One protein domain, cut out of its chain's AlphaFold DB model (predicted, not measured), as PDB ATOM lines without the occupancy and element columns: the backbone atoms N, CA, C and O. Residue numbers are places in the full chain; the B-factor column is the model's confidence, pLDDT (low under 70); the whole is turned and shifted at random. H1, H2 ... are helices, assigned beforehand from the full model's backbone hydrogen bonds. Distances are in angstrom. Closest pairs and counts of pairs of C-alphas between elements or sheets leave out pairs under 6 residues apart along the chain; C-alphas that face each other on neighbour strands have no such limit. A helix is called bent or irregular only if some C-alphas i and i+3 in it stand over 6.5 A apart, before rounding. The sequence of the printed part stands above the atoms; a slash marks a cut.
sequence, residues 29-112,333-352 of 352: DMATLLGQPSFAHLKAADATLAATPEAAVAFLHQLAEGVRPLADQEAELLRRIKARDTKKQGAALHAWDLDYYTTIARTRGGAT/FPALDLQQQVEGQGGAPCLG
ATOM      1  N   ASP A  29      -0.797 -34.058 -25.123       88.00
ATOM      2  CA  ASP A  29      -0.037 -35.263 -24.800       88.00
ATOM      3  C   ASP A  29      -0.878 -36.230 -23.970       88.00
ATOM      4  O   ASP A  29      -0.944 -37.416 -24.282       88.00
ATOM      5  N   MET A  30      -1.606 -35.729 -22.967       89.38
ATOM      6  CA  MET A  30      -2.509 -36.554 -22.165       89.38
ATOM      7  C   MET A  30      -3.607 -37.205 -23.013       89.38
ATOM      8  O   MET A  30      -3.899 -38.383 -22.826       89.38
ATOM      9  N   ALA A  31      -4.212 -36.470 -23.950       91.62
ATOM     10  CA  ALA A  31      -5.201 -37.048 -24.856       91.62
ATOM     11  C   ALA A  31      -4.582 -38.150 -25.723       91.62
ATOM     12  O   ALA A  31      -5.128 -39.249 -25.793       91.62
ATOM     13  N   THR A  32      -3.406 -37.883 -26.292       91.25
ATOM     14  CA  THR A  32      -2.675 -38.835 -27.136       91.25
ATOM     15  C   THR A  32      -2.315 -40.109 -26.365       91.25
ATOM     16  O   THR A  32      -2.565 -41.211 -26.849       91.25
ATOM     17  N   LEU A  33      -1.801 -39.975 -25.137       93.25
ATOM     18  CA  LEU A  33      -1.466 -41.099 -24.252       93.25
ATOM     19  C   LEU A  33      -2.688 -41.950 -23.882       93.25
ATOM     20  O   LEU A  33      -2.565 -43.160 -23.712       93.25
ATOM     21  N   LEU A  34      -3.864 -41.329 -23.773       92.81
ATOM     22  CA  LEU A  34      -5.134 -42.004 -23.502       92.81
ATOM     23  C   LEU A  34      -5.852 -42.472 -24.782       92.81
ATOM     24  O   LEU A  34      -6.994 -42.924 -24.712       92.81
ATOM     25  N   GLY A  35      -5.202 -42.376 -25.949       93.38
ATOM     26  CA  GLY A  35      -5.740 -42.829 -27.234       93.38
ATOM     27  C   GLY A  35      -6.871 -41.960 -27.791       93.38
ATOM     28  O   GLY A  35      -7.637 -42.423 -28.633       93.38
ATOM     29  N   GLN A  36      -7.001 -40.719 -27.320       93.81
ATOM     30  CA  GLN A  36      -8.019 -39.768 -27.761       93.81
ATOM     31  C   GLN A  36      -7.458 -38.800 -28.816       93.81
ATOM     32  O   GLN A  36      -6.339 -38.311 -28.648       93.81
ATOM     33  N   PRO A  37      -8.227 -38.444 -29.868       93.00
ATOM     34  CA  PRO A  37      -7.754 -37.546 -30.931       93.00
ATOM     35  C   PRO A  37      -7.387 -36.139 -30.448       93.00
ATOM     36  O   PRO A  37      -6.554 -35.462 -31.044       93.00
ATOM     37  N   SER A  38      -8.043 -35.664 -29.388       92.38
ATOM     38  CA  SER A  38      -7.749 -34.380 -28.760       92.38
ATOM     39  C   SER A  38      -8.252 -34.356 -27.319       92.38
ATOM     40  O   SER A  38      -9.070 -35.180 -26.906       92.38
ATOM     41  N   PHE A  39      -7.813 -33.367 -26.542       91.50
ATOM     42  CA  PHE A  39      -8.314 -33.180 -25.179       91.50
ATOM     43  C   PHE A  39      -9.827 -32.911 -25.131       91.50
ATOM     44  O   PHE A  39     -10.491 -33.290 -24.169       91.50
ATOM     45  N   ALA A  40     -10.385 -32.291 -26.175       91.62
ATOM     46  CA  ALA A  40     -11.825 -32.079 -26.283       91.62
ATOM     47  C   ALA A  40     -12.581 -33.407 -26.463       91.62
ATOM     48  O   ALA A  40     -13.603 -33.600 -25.812       91.62
ATOM     49  N   HIS A  41     -12.045 -34.344 -27.256       92.88
ATOM     50  CA  HIS A  41     -12.590 -35.704 -27.366       92.88
ATOM     51  C   HIS A  41     -12.516 -36.451 -26.033       92.88
ATOM     52  O   HIS A  41     -13.516 -37.018 -25.598       92.88
ATOM     53  N   LEU A  42     -11.372 -36.368 -25.342       90.12
ATOM     54  CA  LEU A  42     -11.207 -36.956 -24.010       90.12
ATOM     55  C   LEU A  42     -12.271 -36.438 -23.028       90.12
ATOM     56  O   LEU A  42     -12.886 -37.217 -22.311       90.12
ATOM     57  N   LYS A  43     -12.524 -35.124 -23.006       88.94
ATOM     58  CA  LYS A  43     -13.519 -34.531 -22.100       88.94
ATOM     59  C   LYS A  43     -14.963 -34.814 -22.489       88.94
ATOM     60  O   LYS A  43     -15.774 -35.052 -21.598       88.94
ATOM     61  N   ALA A  44     -15.277 -34.782 -23.780       87.06
ATOM     62  CA  ALA A  44     -16.629 -35.042 -24.252       87.06
ATOM     63  C   ALA A  44     -17.054 -36.496 -23.991       87.06
ATOM     64  O   ALA A  44     -18.191 -36.734 -23.601       87.06
ATOM     65  N   ALA A  45     -16.127 -37.451 -24.119       81.50
ATOM     66  CA  ALA A  45     -16.398 -38.860 -23.843       81.50
ATOM     67  C   ALA A  45     -16.681 -39.144 -22.355       81.50
ATOM     68  O   ALA A  45     -17.536 -39.969 -22.040       81.50
ATOM     69  N   ASP A  46     -15.977 -38.463 -21.445       73.94
ATOM     70  CA  ASP A  46     -16.047 -38.753 -20.007       73.94
ATOM     71  C   ASP A  46     -17.200 -38.046 -19.279       73.94
ATOM     72  O   ASP A  46     -17.652 -38.528 -18.237       73.94
ATOM     73  N   ALA A  47     -17.623 -36.862 -19.741       74.44
ATOM     74  CA  ALA A  47     -18.316 -35.926 -18.852       74.44
ATOM     75  C   ALA A  47     -19.380 -35.024 -19.501       74.44
ATOM     76  O   ALA A  47     -19.810 -34.066 -18.850       74.44
ATOM     77  N   THR A  48     -19.825 -35.297 -20.733       82.50
ATOM     78  CA  THR A  48     -20.850 -34.478 -21.410       82.50
ATOM     79  C   THR A  48     -21.892 -35.327 -22.147       82.50
ATOM     80  O   THR A  48     -21.604 -36.424 -22.621       82.50
ATOM     81  N   LEU A  49     -23.119 -34.818 -22.269       86.31
ATOM     82  CA  LEU A  49     -24.146 -35.347 -23.170       86.31
ATOM     83  C   LEU A  49     -23.814 -35.108 -24.642       86.31
ATOM     84  O   LEU A  49     -24.252 -35.885 -25.490       86.31
ATOM     85  N   ALA A  50     -23.056 -34.053 -24.958       85.62
ATOM     86  CA  ALA A  50     -22.623 -33.789 -26.330       85.62
ATOM     87  C   ALA A  50     -21.828 -34.965 -26.929       85.62
ATOM     88  O   ALA A  50     -21.845 -35.142 -28.148       85.62
ATOM     89  N   ALA A  51     -21.163 -35.769 -26.085       85.62
ATOM     90  CA  ALA A  51     -20.396 -36.983 -26.393       85.62
ATOM     91  C   ALA A  51     -19.181 -36.800 -27.326       85.62
ATOM     92  O   ALA A  51     -18.205 -37.538 -27.220       85.62
ATOM     93  N   THR A  52     -19.202 -35.804 -28.215       91.56
ATOM     94  CA  THR A  52     -18.134 -35.462 -29.160       91.56
ATOM     95  C   THR A  52     -18.001 -33.941 -29.293       91.56
ATOM     96  O   THR A  52     -18.998 -33.217 -29.166       91.56
ATOM     97  N   PRO A  53     -16.791 -33.418 -29.556       92.69
ATOM     98  CA  PRO A  53     -16.611 -31.995 -29.821       92.69
ATOM     99  C   PRO A  53     -17.306 -31.542 -31.112       92.69
ATOM    100  O   PRO A  53     -17.771 -30.409 -31.171       92.69
ATOM    101  N   GLU A  54     -17.448 -32.407 -32.116       94.44
ATOM    102  CA  GLU A  54     -18.135 -32.093 -33.372       94.44
ATOM    103  C   GLU A  54     -19.621 -31.815 -33.136       94.44
ATOM    104  O   GLU A  54     -20.153 -30.839 -33.663       94.44
ATOM    105  N   ALA A  55     -20.284 -32.625 -32.305       92.25
ATOM    106  CA  ALA A  55     -21.672 -32.386 -31.922       92.25
ATOM    107  C   ALA A  55     -21.827 -31.066 -31.149       92.25
ATOM    108  O   ALA A  55     -22.759 -30.306 -31.416       92.25
ATOM    109  N   ALA A  56     -20.891 -30.759 -30.241       91.25
ATOM    110  CA  ALA A  56     -20.886 -29.491 -29.516       91.25
ATOM    111  C   ALA A  56     -20.715 -28.293 -30.468       91.25
ATOM    112  O   ALA A  56     -21.482 -27.337 -30.401       91.25
ATOM    113  N   VAL A  57     -19.758 -28.358 -31.397       92.12
ATOM    114  CA  VAL A  57     -19.512 -27.306 -32.396       92.12
ATOM    115  C   VAL A  57     -20.710 -27.134 -33.333       92.12
ATOM    116  O   VAL A  57     -21.126 -26.004 -33.587       92.12
ATOM    117  N   ALA A  58     -21.314 -28.227 -33.806       93.44
ATOM    118  CA  ALA A  58     -22.508 -28.171 -34.647       93.44
ATOM    119  C   ALA A  58     -23.688 -27.501 -33.923       93.44
ATOM    120  O   ALA A  58     -24.354 -26.643 -34.504       93.44
ATOM    121  N   PHE A  59     -23.909 -27.839 -32.649       92.94
ATOM    122  CA  PHE A  59     -24.921 -27.194 -31.812       92.94
ATOM    123  C   PHE A  59     -24.657 -25.691 -31.647       92.94
ATOM    124  O   PHE A  59     -25.562 -24.882 -31.849       92.94
ATOM    125  N   LEU A  60     -23.414 -25.306 -31.335       92.69
ATOM    126  CA  LEU A  60     -23.018 -23.904 -31.181       92.69
ATOM    127  C   LEU A  60     -23.228 -23.109 -32.476       92.69
ATOM    128  O   LEU A  60     -23.805 -22.025 -32.436       92.69
ATOM    129  N   HIS A  61     -22.846 -23.652 -33.635       92.12
ATOM    130  CA  HIS A  61     -23.087 -22.989 -34.919       92.12
ATOM    131  C   HIS A  61     -24.576 -22.792 -35.208       92.12
ATOM    132  O   HIS A  61     -24.977 -21.682 -35.552       92.12
ATOM    133  N   GLN A  62     -25.405 -23.820 -35.009       94.38
ATOM    134  CA  GLN A  62     -26.855 -23.711 -35.199       94.38
ATOM    135  C   GLN A  62     -27.475 -22.658 -34.273       94.38
ATOM    136  O   GLN A  62     -28.338 -21.886 -34.693       94.38
ATOM    137  N   LEU A  63     -27.017 -22.598 -33.020       93.31
ATOM    138  CA  LEU A  63     -27.485 -21.614 -32.049       93.31
ATOM    139  C   LEU A  63     -27.080 -20.187 -32.446       93.31
ATOM    140  O   LEU A  63     -27.928 -19.293 -32.436       93.31
ATOM    141  N   ALA A  64     -25.819 -19.984 -32.844       92.12
ATOM    142  CA  ALA A  64     -25.323 -18.698 -33.333       92.12
ATOM    143  C   ALA A  64     -26.082 -18.234 -34.583       92.12
ATOM    144  O   ALA A  64     -26.478 -17.078 -34.670       92.12
ATOM    145  N   GLU A  65     -26.305 -19.118 -35.556       93.94
ATOM    146  CA  GLU A  65     -27.066 -18.789 -36.766       93.94
ATOM    147  C   GLU A  65     -28.516 -18.412 -36.445       93.94
ATOM    148  O   GLU A  65     -29.033 -17.435 -36.989       93.94
ATOM    149  N   GLY A  66     -29.155 -19.138 -35.523       94.94
ATOM    150  CA  GLY A  66     -30.530 -18.874 -35.109       94.94
ATOM    151  C   GLY A  66     -30.712 -17.537 -34.386       94.94
ATOM    152  O   GLY A  66     -31.726 -16.867 -34.590       94.94
ATOM    153  N   VAL A  67     -29.745 -17.126 -33.556       94.75
ATOM    154  CA  VAL A  67     -29.850 -15.896 -32.751       94.75
ATOM    155  C   VAL A  67     -29.293 -14.650 -33.453       94.75
ATOM    156  O   VAL A  67     -29.710 -13.532 -33.133       94.75
ATOM    157  N   ARG A  68     -28.427 -14.813 -34.467       93.50
ATOM    158  CA  ARG A  68     -27.756 -13.706 -35.173       93.50
ATOM    159  C   ARG A  68     -28.691 -12.579 -35.637       93.50
ATOM    160  O   ARG A  68     -28.372 -11.427 -35.350       93.50
ATOM    161  N   PRO A  69     -29.869 -12.833 -36.249       95.69
ATOM    162  CA  PRO A  69     -30.752 -11.748 -36.687       95.69
ATOM    163  C   PRO A  69     -31.256 -10.854 -35.545       95.69
ATOM    164  O   PRO A  69     -31.497  -9.665 -35.759       95.69
ATOM    165  N   LEU A  70     -31.437 -11.410 -34.342       94.38
ATOM    166  CA  LEU A  70     -31.827 -10.649 -33.152       94.38
ATOM    167  C   LEU A  70     -30.621  -9.919 -32.552       94.38
ATOM    168  O   LEU A  70     -30.732  -8.746 -32.197       94.38
ATOM    169  N   ALA A  71     -29.459 -10.577 -32.512       93.06
ATOM    170  CA  ALA A  71     -28.216  -9.972 -32.042       93.06
ATOM    171  C   ALA A  71     -27.814  -8.756 -32.900       93.06
ATOM    172  O   ALA A  71     -27.389  -7.735 -32.361       93.06
ATOM    173  N   ASP A  72     -28.020  -8.813 -34.218       93.00
ATOM    174  CA  ASP A  72     -27.742  -7.699 -35.132       93.00
ATOM    175  C   ASP A  72     -28.671  -6.497 -34.890       93.00
ATOM    176  O   ASP A  72     -28.222  -5.346 -34.934       93.00
ATOM    177  N   GLN A  73     -29.951  -6.742 -34.585       93.00
ATOM    178  CA  GLN A  73     -30.911  -5.689 -34.221       93.00
ATOM    179  C   GLN A  73     -30.520  -5.007 -32.906       93.00
ATOM    180  O   GLN A  73     -30.541  -3.777 -32.798       93.00
ATOM    181  N   GLU A  74     -30.127  -5.806 -31.919       93.25
ATOM    182  CA  GLU A  74     -29.632  -5.346 -30.624       93.25
ATOM    183  C   GLU A  74     -28.326  -4.545 -30.760       93.25
ATOM    184  O   GLU A  74     -28.214  -3.438 -30.225       93.25
ATOM    185  N   ALA A  75     -27.365  -5.036 -31.545       92.50
ATOM    186  CA  ALA A  75     -26.113  -4.339 -31.828       92.50
ATOM    187  C   ALA A  75     -26.348  -3.005 -32.550       92.50
ATOM    188  O   ALA A  75     -25.682  -2.010 -32.257       92.50
ATOM    189  N   GLU A  76     -27.316  -2.945 -33.466       92.94
ATOM    190  CA  GLU A  76     -27.678  -1.710 -34.159       92.94
ATOM    191  C   GLU A  76     -28.271  -0.663 -33.208       92.94
ATOM    192  O   GLU A  76     -27.957   0.528 -33.312       92.94
ATOM    193  N   LEU A  77     -29.059  -1.083 -32.213       91.56
ATOM    194  CA  LEU A  77     -29.506  -0.182 -31.150       91.56
ATOM    195  C   LEU A  77     -28.309   0.422 -30.397       91.56
ATOM    196  O   LEU A  77     -28.269   1.638 -30.186       91.56
ATOM    197  N   LEU A  78     -27.311  -0.393 -30.048       92.88
ATOM    198  CA  LEU A  78     -26.099   0.082 -29.376       92.88
ATOM    199  C   LEU A  78     -25.267   1.016 -30.268       92.88
ATOM    200  O   LEU A  78     -24.820   2.061 -29.791       92.88
ATOM    201  N   ARG A  79     -25.125   0.725 -31.571       93.75
ATOM    202  CA  ARG A  79     -24.454   1.620 -32.537       93.75
ATOM    203  C   ARG A  79     -25.122   2.988 -32.603       93.75
ATOM    204  O   ARG A  79     -24.430   4.005 -32.627       93.75
ATOM    205  N   ARG A  80     -26.457   3.048 -32.570       92.31
ATOM    206  CA  ARG A  80     -27.200   4.321 -32.542       92.31
ATOM    207  C   ARG A  80     -26.956   5.106 -31.260       92.31
ATOM    208  O   ARG A  80     -26.836   6.330 -31.315       92.31
ATOM    209  N   ILE A  81     -26.884   4.427 -30.115       92.44
ATOM    210  CA  ILE A  81     -26.558   5.057 -28.829       92.44
ATOM    211  C   ILE A  81     -25.130   5.609 -28.873       92.44
ATOM    212  O   ILE A  81     -24.933   6.792 -28.595       92.44
ATOM    213  N   LYS A  82     -24.164   4.800 -29.323       94.81
ATOM    214  CA  LYS A  82     -22.768   5.209 -29.500       94.81
ATOM    215  C   LYS A  82     -22.635   6.413 -30.425       94.81
ATOM    216  O   LYS A  82     -22.017   7.401 -30.047       94.81
ATOM    217  N   ALA A  83     -23.262   6.372 -31.599       93.94
ATOM    218  CA  ALA A  83     -23.188   7.446 -32.585       93.94
ATOM    219  C   ALA A  83     -23.693   8.792 -32.041       93.94
ATOM    220  O   ALA A  83     -23.129   9.839 -32.367       93.94
ATOM    221  N   ARG A  84     -24.730   8.770 -31.191       91.94
ATOM    222  CA  ARG A  84     -25.235   9.965 -30.496       91.94
ATOM    223  C   ARG A  84     -24.238  10.476 -29.462       91.94
ATOM    224  O   ARG A  84     -23.951  11.670 -29.449       91.94
ATOM    225  N   ASP A  85     -23.693   9.585 -28.641       92.38
ATOM    226  CA  ASP A  85     -22.776   9.948 -27.557       92.38
ATOM    227  C   ASP A  85     -21.431  10.470 -28.100       92.38
ATOM    228  O   ASP A  85     -20.906  11.466 -27.606       92.38
ATOM    229  N   THR A  86     -20.907   9.871 -29.174       92.50
ATOM    230  CA  THR A  86     -19.649  10.294 -29.814       92.50
ATOM    231  C   THR A  86     -19.836  11.368 -30.884       92.50
ATOM    232  O   THR A  86     -18.851  11.807 -31.477       92.50
ATOM    233  N   LYS A  87     -21.082  11.755 -31.194       92.31
ATOM    234  CA  LYS A  87     -21.441  12.653 -32.311       92.31
ATOM    235  C   LYS A  87     -20.832  12.222 -33.656       92.31
ATOM    236  O   LYS A  87     -20.536  13.057 -34.507       92.31
ATOM    237  N   LYS A  88     -20.628  10.913 -33.847       90.12
ATOM    238  CA  LYS A  88     -20.022  10.328 -35.051       90.12
ATOM    239  C   LYS A  88     -20.990   9.322 -35.651       90.12
ATOM    240  O   LYS A  88     -21.238   8.269 -35.068       90.12
ATOM    241  N   GLN A  89     -21.531   9.647 -36.817       85.00
ATOM    242  CA  GLN A  89     -22.425   8.745 -37.533       85.00
ATOM    243  C   GLN A  89     -21.642   7.539 -38.069       85.00
ATOM    244  O   GLN A  89     -20.498   7.686 -38.498       85.00
ATOM    245  N   GLY A  90     -22.232   6.344 -37.986       82.38
ATOM    246  CA  GLY A  90     -21.564   5.102 -38.392       82.38
ATOM    247  C   GLY A  90     -20.395   4.693 -37.488       82.38
ATOM    248  O   GLY A  90     -19.457   4.052 -37.952       82.38
ATOM    249  N   ALA A  91     -20.396   5.088 -36.210       86.50
ATOM    250  CA  ALA A  91     -19.395   4.609 -35.264       86.50
ATOM    251  C   ALA A  91     -19.476   3.076 -35.125       86.50
ATOM    252  O   ALA A  91     -20.513   2.541 -34.729       86.50
ATOM    253  N   ALA A  92     -18.374   2.386 -35.430       88.75
ATOM    254  CA  ALA A  92     -18.252   0.946 -35.222       88.75
ATOM    255  C   ALA A  92     -18.405   0.603 -33.734       88.75
ATOM    256  O   ALA A  92     -17.942   1.357 -32.874       88.75
ATOM    257  N   LEU A  93     -19.054  -0.520 -33.431       89.69
ATOM    258  CA  LEU A  93     -19.179  -1.049 -32.075       89.69
ATOM    259  C   LEU A  93     -18.028  -2.030 -31.830       89.69
ATOM    260  O   LEU A  93     -17.871  -2.978 -32.595       89.69
ATOM    261  N   HIS A  94     -17.224  -1.795 -30.797       89.75
ATOM    262  CA  HIS A  94     -16.103  -2.651 -30.416       89.75
ATOM    263  C   HIS A  94     -16.409  -3.431 -29.136       89.75
ATOM    264  O   HIS A  94     -17.332  -3.095 -28.396       89.75
ATOM    265  N   ALA A  95     -15.598  -4.448 -28.839       86.88
ATOM    266  CA  ALA A  95     -15.809  -5.315 -27.682       86.88
ATOM    267  C   ALA A  95     -15.866  -4.546 -26.343       86.88
ATOM    268  O   ALA A  95     -16.730  -4.805 -25.513       86.88
ATOM    269  N   TRP A  96     -15.011  -3.533 -26.156       88.56
ATOM    270  CA  TRP A  96     -14.997  -2.704 -24.940       88.56
ATOM    271  C   TRP A  96     -16.185  -1.734 -24.825       88.56
ATOM    272  O   TRP A  96     -16.373  -1.113 -23.782       88.56
ATOM    273  N   ASP A  97     -16.974  -1.568 -25.890       91.38
ATOM    274  CA  ASP A  97     -18.137  -0.682 -25.897       91.38
ATOM    275  C   ASP A  97     -19.406  -1.380 -25.376       91.38
ATOM    276  O   ASP A  97     -20.359  -0.709 -24.976       91.38
ATOM    277  N   LEU A  98     -19.440  -2.717 -25.402       88.62
ATOM    278  CA  LEU A  98     -20.643  -3.519 -25.168       88.62
ATOM    279  C   LEU A  98     -21.217  -3.301 -23.766       88.62
ATOM    280  O   LEU A  98     -22.344  -2.823 -23.632       88.62
ATOM    281  N   ASP A  99     -20.433  -3.562 -22.720       87.88
ATOM    282  CA  ASP A  99     -20.871  -3.400 -21.325       87.88
ATOM    283  C   ASP A  99     -21.290  -1.959 -21.015       87.88
ATOM    284  O   ASP A  99     -22.270  -1.706 -20.304       87.88
ATOM    285  N   TYR A 100     -20.576  -0.992 -21.592       90.50
ATOM    286  CA  TYR A 100     -20.858   0.423 -21.404       90.50
ATOM    287  C   TYR A 100     -22.206   0.816 -22.022       90.50
ATOM    288  O   TYR A 100     -23.081   1.352 -21.332       90.50
ATOM    289  N   TYR A 101     -22.420   0.525 -23.309       91.69
ATOM    290  CA  TYR A 101     -23.640   0.952 -23.993       91.69
ATOM    291  C   TYR A 101     -24.863   0.108 -23.648       91.69
ATOM    292  O   TYR A 101     -25.963   0.660 -23.626       91.69
ATOM    293  N   THR A 102     -24.712  -1.174 -23.305       89.56
ATOM    294  CA  THR A 102     -25.822  -1.971 -22.752       89.56
ATOM    295  C   THR A 102     -26.292  -1.389 -21.416       89.56
ATOM    296  O   THR A 102     -27.495  -1.232 -21.197       89.56
ATOM    297  N   THR A 103     -25.366  -0.962 -20.550       86.81
ATOM    298  CA  THR A 103     -25.689  -0.288 -19.281       86.81
ATOM    299  C   THR A 103     -26.383   1.056 -19.507       86.81
ATOM    300  O   THR A 103     -27.390   1.354 -18.853       86.81
ATOM    301  N   ILE A 104     -25.907   1.863 -20.462       87.94
ATOM    302  CA  ILE A 104     -26.566   3.122 -20.838       87.94
ATOM    303  C   ILE A 104     -27.968   2.865 -21.381       87.94
ATOM    304  O   ILE A 104     -28.903   3.558 -20.986       87.94
ATOM    305  N   ALA A 105     -28.131   1.890 -22.273       87.88
ATOM    306  CA  ALA A 105     -29.419   1.559 -22.863       87.88
ATOM    307  C   ALA A 105     -30.430   1.133 -21.793       87.88
ATOM    308  O   ALA A 105     -31.543   1.660 -21.765       87.88
ATOM    309  N   ARG A 106     -30.013   0.274 -20.851       83.19
ATOM    310  CA  ARG A 106     -30.810  -0.105 -19.674       83.19
ATOM    311  C   ARG A 106     -31.203   1.135 -18.865       83.19
ATOM    312  O   ARG A 106     -32.381   1.370 -18.616       83.19
ATOM    313  N   THR A 107     -30.235   1.978 -18.517       80.25
ATOM    314  CA  THR A 107     -30.474   3.169 -17.683       80.25
ATOM    315  C   THR A 107     -31.399   4.185 -18.368       80.25
ATOM    316  O   THR A 107     -32.325   4.691 -17.737       80.25
ATOM    317  N   ARG A 108     -31.204   4.461 -19.666       82.44
ATOM    318  CA  ARG A 108     -32.041   5.387 -20.458       82.44
ATOM    319  C   ARG A 108     -33.447   4.841 -20.702       82.44
ATOM    320  O   ARG A 108     -34.386   5.626 -20.774       82.44
ATOM    321  N   GLY A 109     -33.593   3.519 -20.798       75.44
ATOM    322  CA  GLY A 109     -34.884   2.836 -20.891       75.44
ATOM    323  C   GLY A 109     -35.675   2.806 -19.580       75.44
ATOM    324  O   GLY A 109     -36.749   2.215 -19.544       75.44
ATOM    325  N   GLY A 110     -35.163   3.420 -18.505       73.94
ATOM    326  CA  GLY A 110     -35.809   3.400 -17.196       73.94
ATOM    327  C   GLY A 110     -35.701   2.042 -16.503       73.94
ATOM    328  O   GLY A 110     -36.643   1.638 -15.821       73.94
ATOM    329  N   ALA A 111     -34.580   1.327 -16.683       79.19
ATOM    330  CA  ALA A 111     -34.348   0.052 -16.013       79.19
ATOM    331  C   ALA A 111     -34.580   0.177 -14.506       79.19
ATOM    332  O   ALA A 111     -34.060   1.065 -13.822       79.19
ATOM    333  N   THR A 112     -35.381  -0.747 -13.994       86.69
ATOM    334  CA  THR A 112     -35.682  -0.839 -12.576       86.69
ATOM    335  C   THR A 112     -34.449  -1.329 -11.839       86.69
ATOM    336  O   THR A 112     -33.824  -2.323 -12.213       86.69
ATOM    337  N   PHE A 333     -30.552  -7.278 -23.604       86.88
ATOM    338  CA  PHE A 333     -29.758  -7.664 -24.786       86.88
ATOM    339  C   PHE A 333     -29.422  -9.174 -24.824       86.88
ATOM    340  O   PHE A 333     -28.257  -9.550 -24.950       86.88
ATOM    341  N   PRO A 334     -30.409 -10.069 -24.622       88.56
ATOM    342  CA  PRO A 334     -30.165 -11.497 -24.460       88.56
ATOM    343  C   PRO A 334     -29.618 -12.150 -25.730       88.56
ATOM    344  O   PRO A 334     -28.885 -13.129 -25.627       88.56
ATOM    345  N   ALA A 335     -29.964 -11.639 -26.915       91.06
ATOM    346  CA  ALA A 335     -29.482 -12.200 -28.170       91.06
ATOM    347  C   ALA A 335     -27.998 -11.882 -28.379       91.06
ATOM    348  O   ALA A 335     -27.225 -12.759 -28.759       91.06
ATOM    349  N   LEU A 336     -27.590 -10.648 -28.081       89.88
ATOM    350  CA  LEU A 336     -26.202 -10.211 -28.152       89.88
ATOM    351  C   LEU A 336     -25.327 -10.901 -27.096       89.88
ATOM    352  O   LEU A 336     -24.214 -11.320 -27.416       89.88
ATOM    353  N   ASP A 337     -25.837 -11.053 -25.871       88.19
ATOM    354  CA  ASP A 337     -25.154 -11.781 -24.796       88.19
ATOM    355  C   ASP A 337     -24.956 -13.258 -25.189       88.19
ATOM    356  O   ASP A 337     -23.855 -13.798 -25.059       88.19
ATOM    357  N   LEU A 338     -25.994 -13.907 -25.735       89.56
ATOM    358  CA  LEU A 338     -25.913 -15.296 -26.196       89.56
ATOM    359  C   LEU A 338     -24.945 -15.457 -27.374       89.56
ATOM    360  O   LEU A 338     -24.143 -16.388 -27.383       89.56
ATOM    361  N   GLN A 339     -24.971 -14.535 -28.341       90.00
ATOM    362  CA  GLN A 339     -24.047 -14.547 -29.478       90.00
ATOM    363  C   GLN A 339     -22.583 -14.519 -29.007       90.00
ATOM    364  O   GLN A 339     -21.766 -15.307 -29.479       90.00
ATOM    365  N   GLN A 340     -22.261 -13.672 -28.023       85.88
ATOM    366  CA  GLN A 340     -20.912 -13.587 -27.449       85.88
ATOM    367  C   GLN A 340     -20.505 -14.843 -26.677       85.88
ATOM    368  O   GLN A 340     -19.343 -15.247 -26.736       85.88
ATOM    369  N   GLN A 341     -21.438 -15.464 -25.950       86.38
ATOM    370  CA  GLN A 341     -21.172 -16.720 -25.243       86.38
ATOM    371  C   GLN A 341     -20.811 -17.853 -26.211       86.38
ATOM    372  O   GLN A 341     -19.950 -18.670 -25.894       86.38
ATOM    373  N   VAL A 342     -21.443 -17.882 -27.387       86.19
ATOM    374  CA  VAL A 342     -21.226 -18.917 -28.403       86.19
ATOM    375  C   VAL A 342     -19.952 -18.678 -29.220       86.19
ATOM    376  O   VAL A 342     -19.196 -19.616 -29.456       86.19
ATOM    377  N   GLU A 343     -19.687 -17.438 -29.644       77.19
ATOM    378  CA  GLU A 343     -18.523 -17.103 -30.487       77.19
ATOM    379  C   GLU A 343     -17.215 -16.939 -29.683       77.19
ATOM    380  O   GLU A 343     -16.117 -17.008 -30.244       77.19
ATOM    381  N   GLY A 344     -17.314 -16.768 -28.358       57.62
ATOM    382  CA  GLY A 344     -16.189 -16.518 -27.459       57.62
ATOM    383  C   GLY A 344     -15.594 -15.111 -27.616       57.62
ATOM    384  O   GLY A 344     -15.761 -14.442 -28.629       57.62
ATOM    385  N   GLN A 345     -14.821 -14.648 -26.626       39.88
ATOM    386  CA  GLN A 345     -14.186 -13.311 -26.654       39.88
ATOM    387  C   GLN A 345     -13.172 -13.108 -27.806       39.88
ATOM    388  O   GLN A 345     -12.734 -11.984 -28.043       39.88
ATOM    389  N   GLY A 346     -12.788 -14.177 -28.518       34.16
ATOM    390  CA  GLY A 346     -11.945 -14.128 -29.721       34.16
ATOM    391  C   GLY A 346     -12.733 -13.992 -31.028       34.16
ATOM    392  O   GLY A 346     -12.167 -13.583 -32.039       34.16
ATOM    393  N   GLY A 347     -14.033 -14.280 -30.993       35.88
ATOM    394  CA  GLY A 347     -14.997 -13.931 -32.019       35.88
ATOM    395  C   GLY A 347     -15.665 -12.620 -31.641       35.88
ATOM    396  O   GLY A 347     -16.876 -12.566 -31.460       35.88
ATOM    397  N   ALA A 348     -14.895 -11.527 -31.552       33.50
ATOM    398  CA  ALA A 348     -15.512 -10.269 -31.952       33.50
ATOM    399  C   ALA A 348     -16.112 -10.577 -33.325       33.50
ATOM    400  O   ALA A 348     -15.366 -11.083 -34.177       33.50
ATOM    401  N   PRO A 349     -17.420 -10.366 -33.553       40.00
ATOM    402  CA  PRO A 349     -17.913 -10.536 -34.893       40.00
ATOM    403  C   PRO A 349     -17.002  -9.641 -35.722       40.00
ATOM    404  O   PRO A 349     -16.655  -8.531 -35.295       40.00
ATOM    405  N   CYS A 350     -16.515 -10.150 -36.847       35.19
ATOM    406  CA  CYS A 350     -15.985  -9.283 -37.877       35.19
ATOM    407  C   CYS A 350     -17.162  -8.388 -38.297       35.19
ATOM    408  O   CYS A 350     -17.821  -8.637 -39.298       35.19
ATOM    409  N   LEU A 351     -17.481  -7.393 -37.465       40.31
ATOM    410  CA  LEU A 351     -18.389  -6.288 -37.687       40.31
ATOM    411  C   LEU A 351     -17.607  -5.324 -38.573       40.31
ATOM    412  O   LEU A 351     -17.215  -4.239 -38.138       40.31
ATOM    413  N   GLY A 352     -17.257  -5.823 -39.760       28.98
ATOM    414  CA  GLY A 352     -16.754  -5.034 -40.871       28.98
ATOM    415  C   GLY A 352     -17.871  -4.197 -41.458       28.98
ATOM    416  O   GLY A 352     -19.021  -4.695 -41.488       28.98
TER     417      GLY A 352
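AT A GLANCE: This is residues 29 to 112 and 333 to 352 of the 352 residues of the protein "Intermediate peptidase" of Monoraphidium neglectum (UniProt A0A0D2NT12). A long bent helix, H3, runs through a loose rod; H1 and H2 sit at its start, H5 packs on both arms, H4 crosses the second. The printed part has 104 residues, five named helices, H1 to H5, and no named strand: all helix, radius of gyration of the C-alphas 18.6 A, spans 58 by 27 by 22 A.

IN THESE COORDINATES: Find C-alpha 29 at (-0.037, -35.263, -24.800), where H1, residues 29 to 33, begins; H2 is 39 to 47. H3, 53 to 85, was assigned as one helix by its hydrogen bonds but is bent, C-alphas 66 and 69 lying 7.3 A apart: H3a, 53 to 66, spans 19.8 A, H3b, 69 to 85, 24.9 A. H4, 95 to 108, spans 20.7 A and is only just irregular, C-alphas 96 and 99 lying 6.9 A apart. H5, 334 to 343, ends at (-18.523, -17.103, -30.487).

HOW THE PARTS SIT: Look for these closest C-alphas where helices touch: Ala 31 and Phe 39 of H1 and H2, 5.0 A; Ala 71 and Leu 336 of H3b and H5, 4.4 A, about perpendicular at 73 degrees; Leu 78 and Tyr 101 of H3b and H4, 6.0 A, about perpendicular at 80 degrees. O i to N i+4 pairs are within hydrogen-bond range throughout H1, H2, H3a and H5, in 12 of 13 in H3b and 8 of 10 in H4.

THE WHOLE: Across the cut, residues 113 to 332, C-alphas 112 and 333 are 15.2 A apart; no link printed whole is long. In residues 344 to 352 you will find pLDDT under 70.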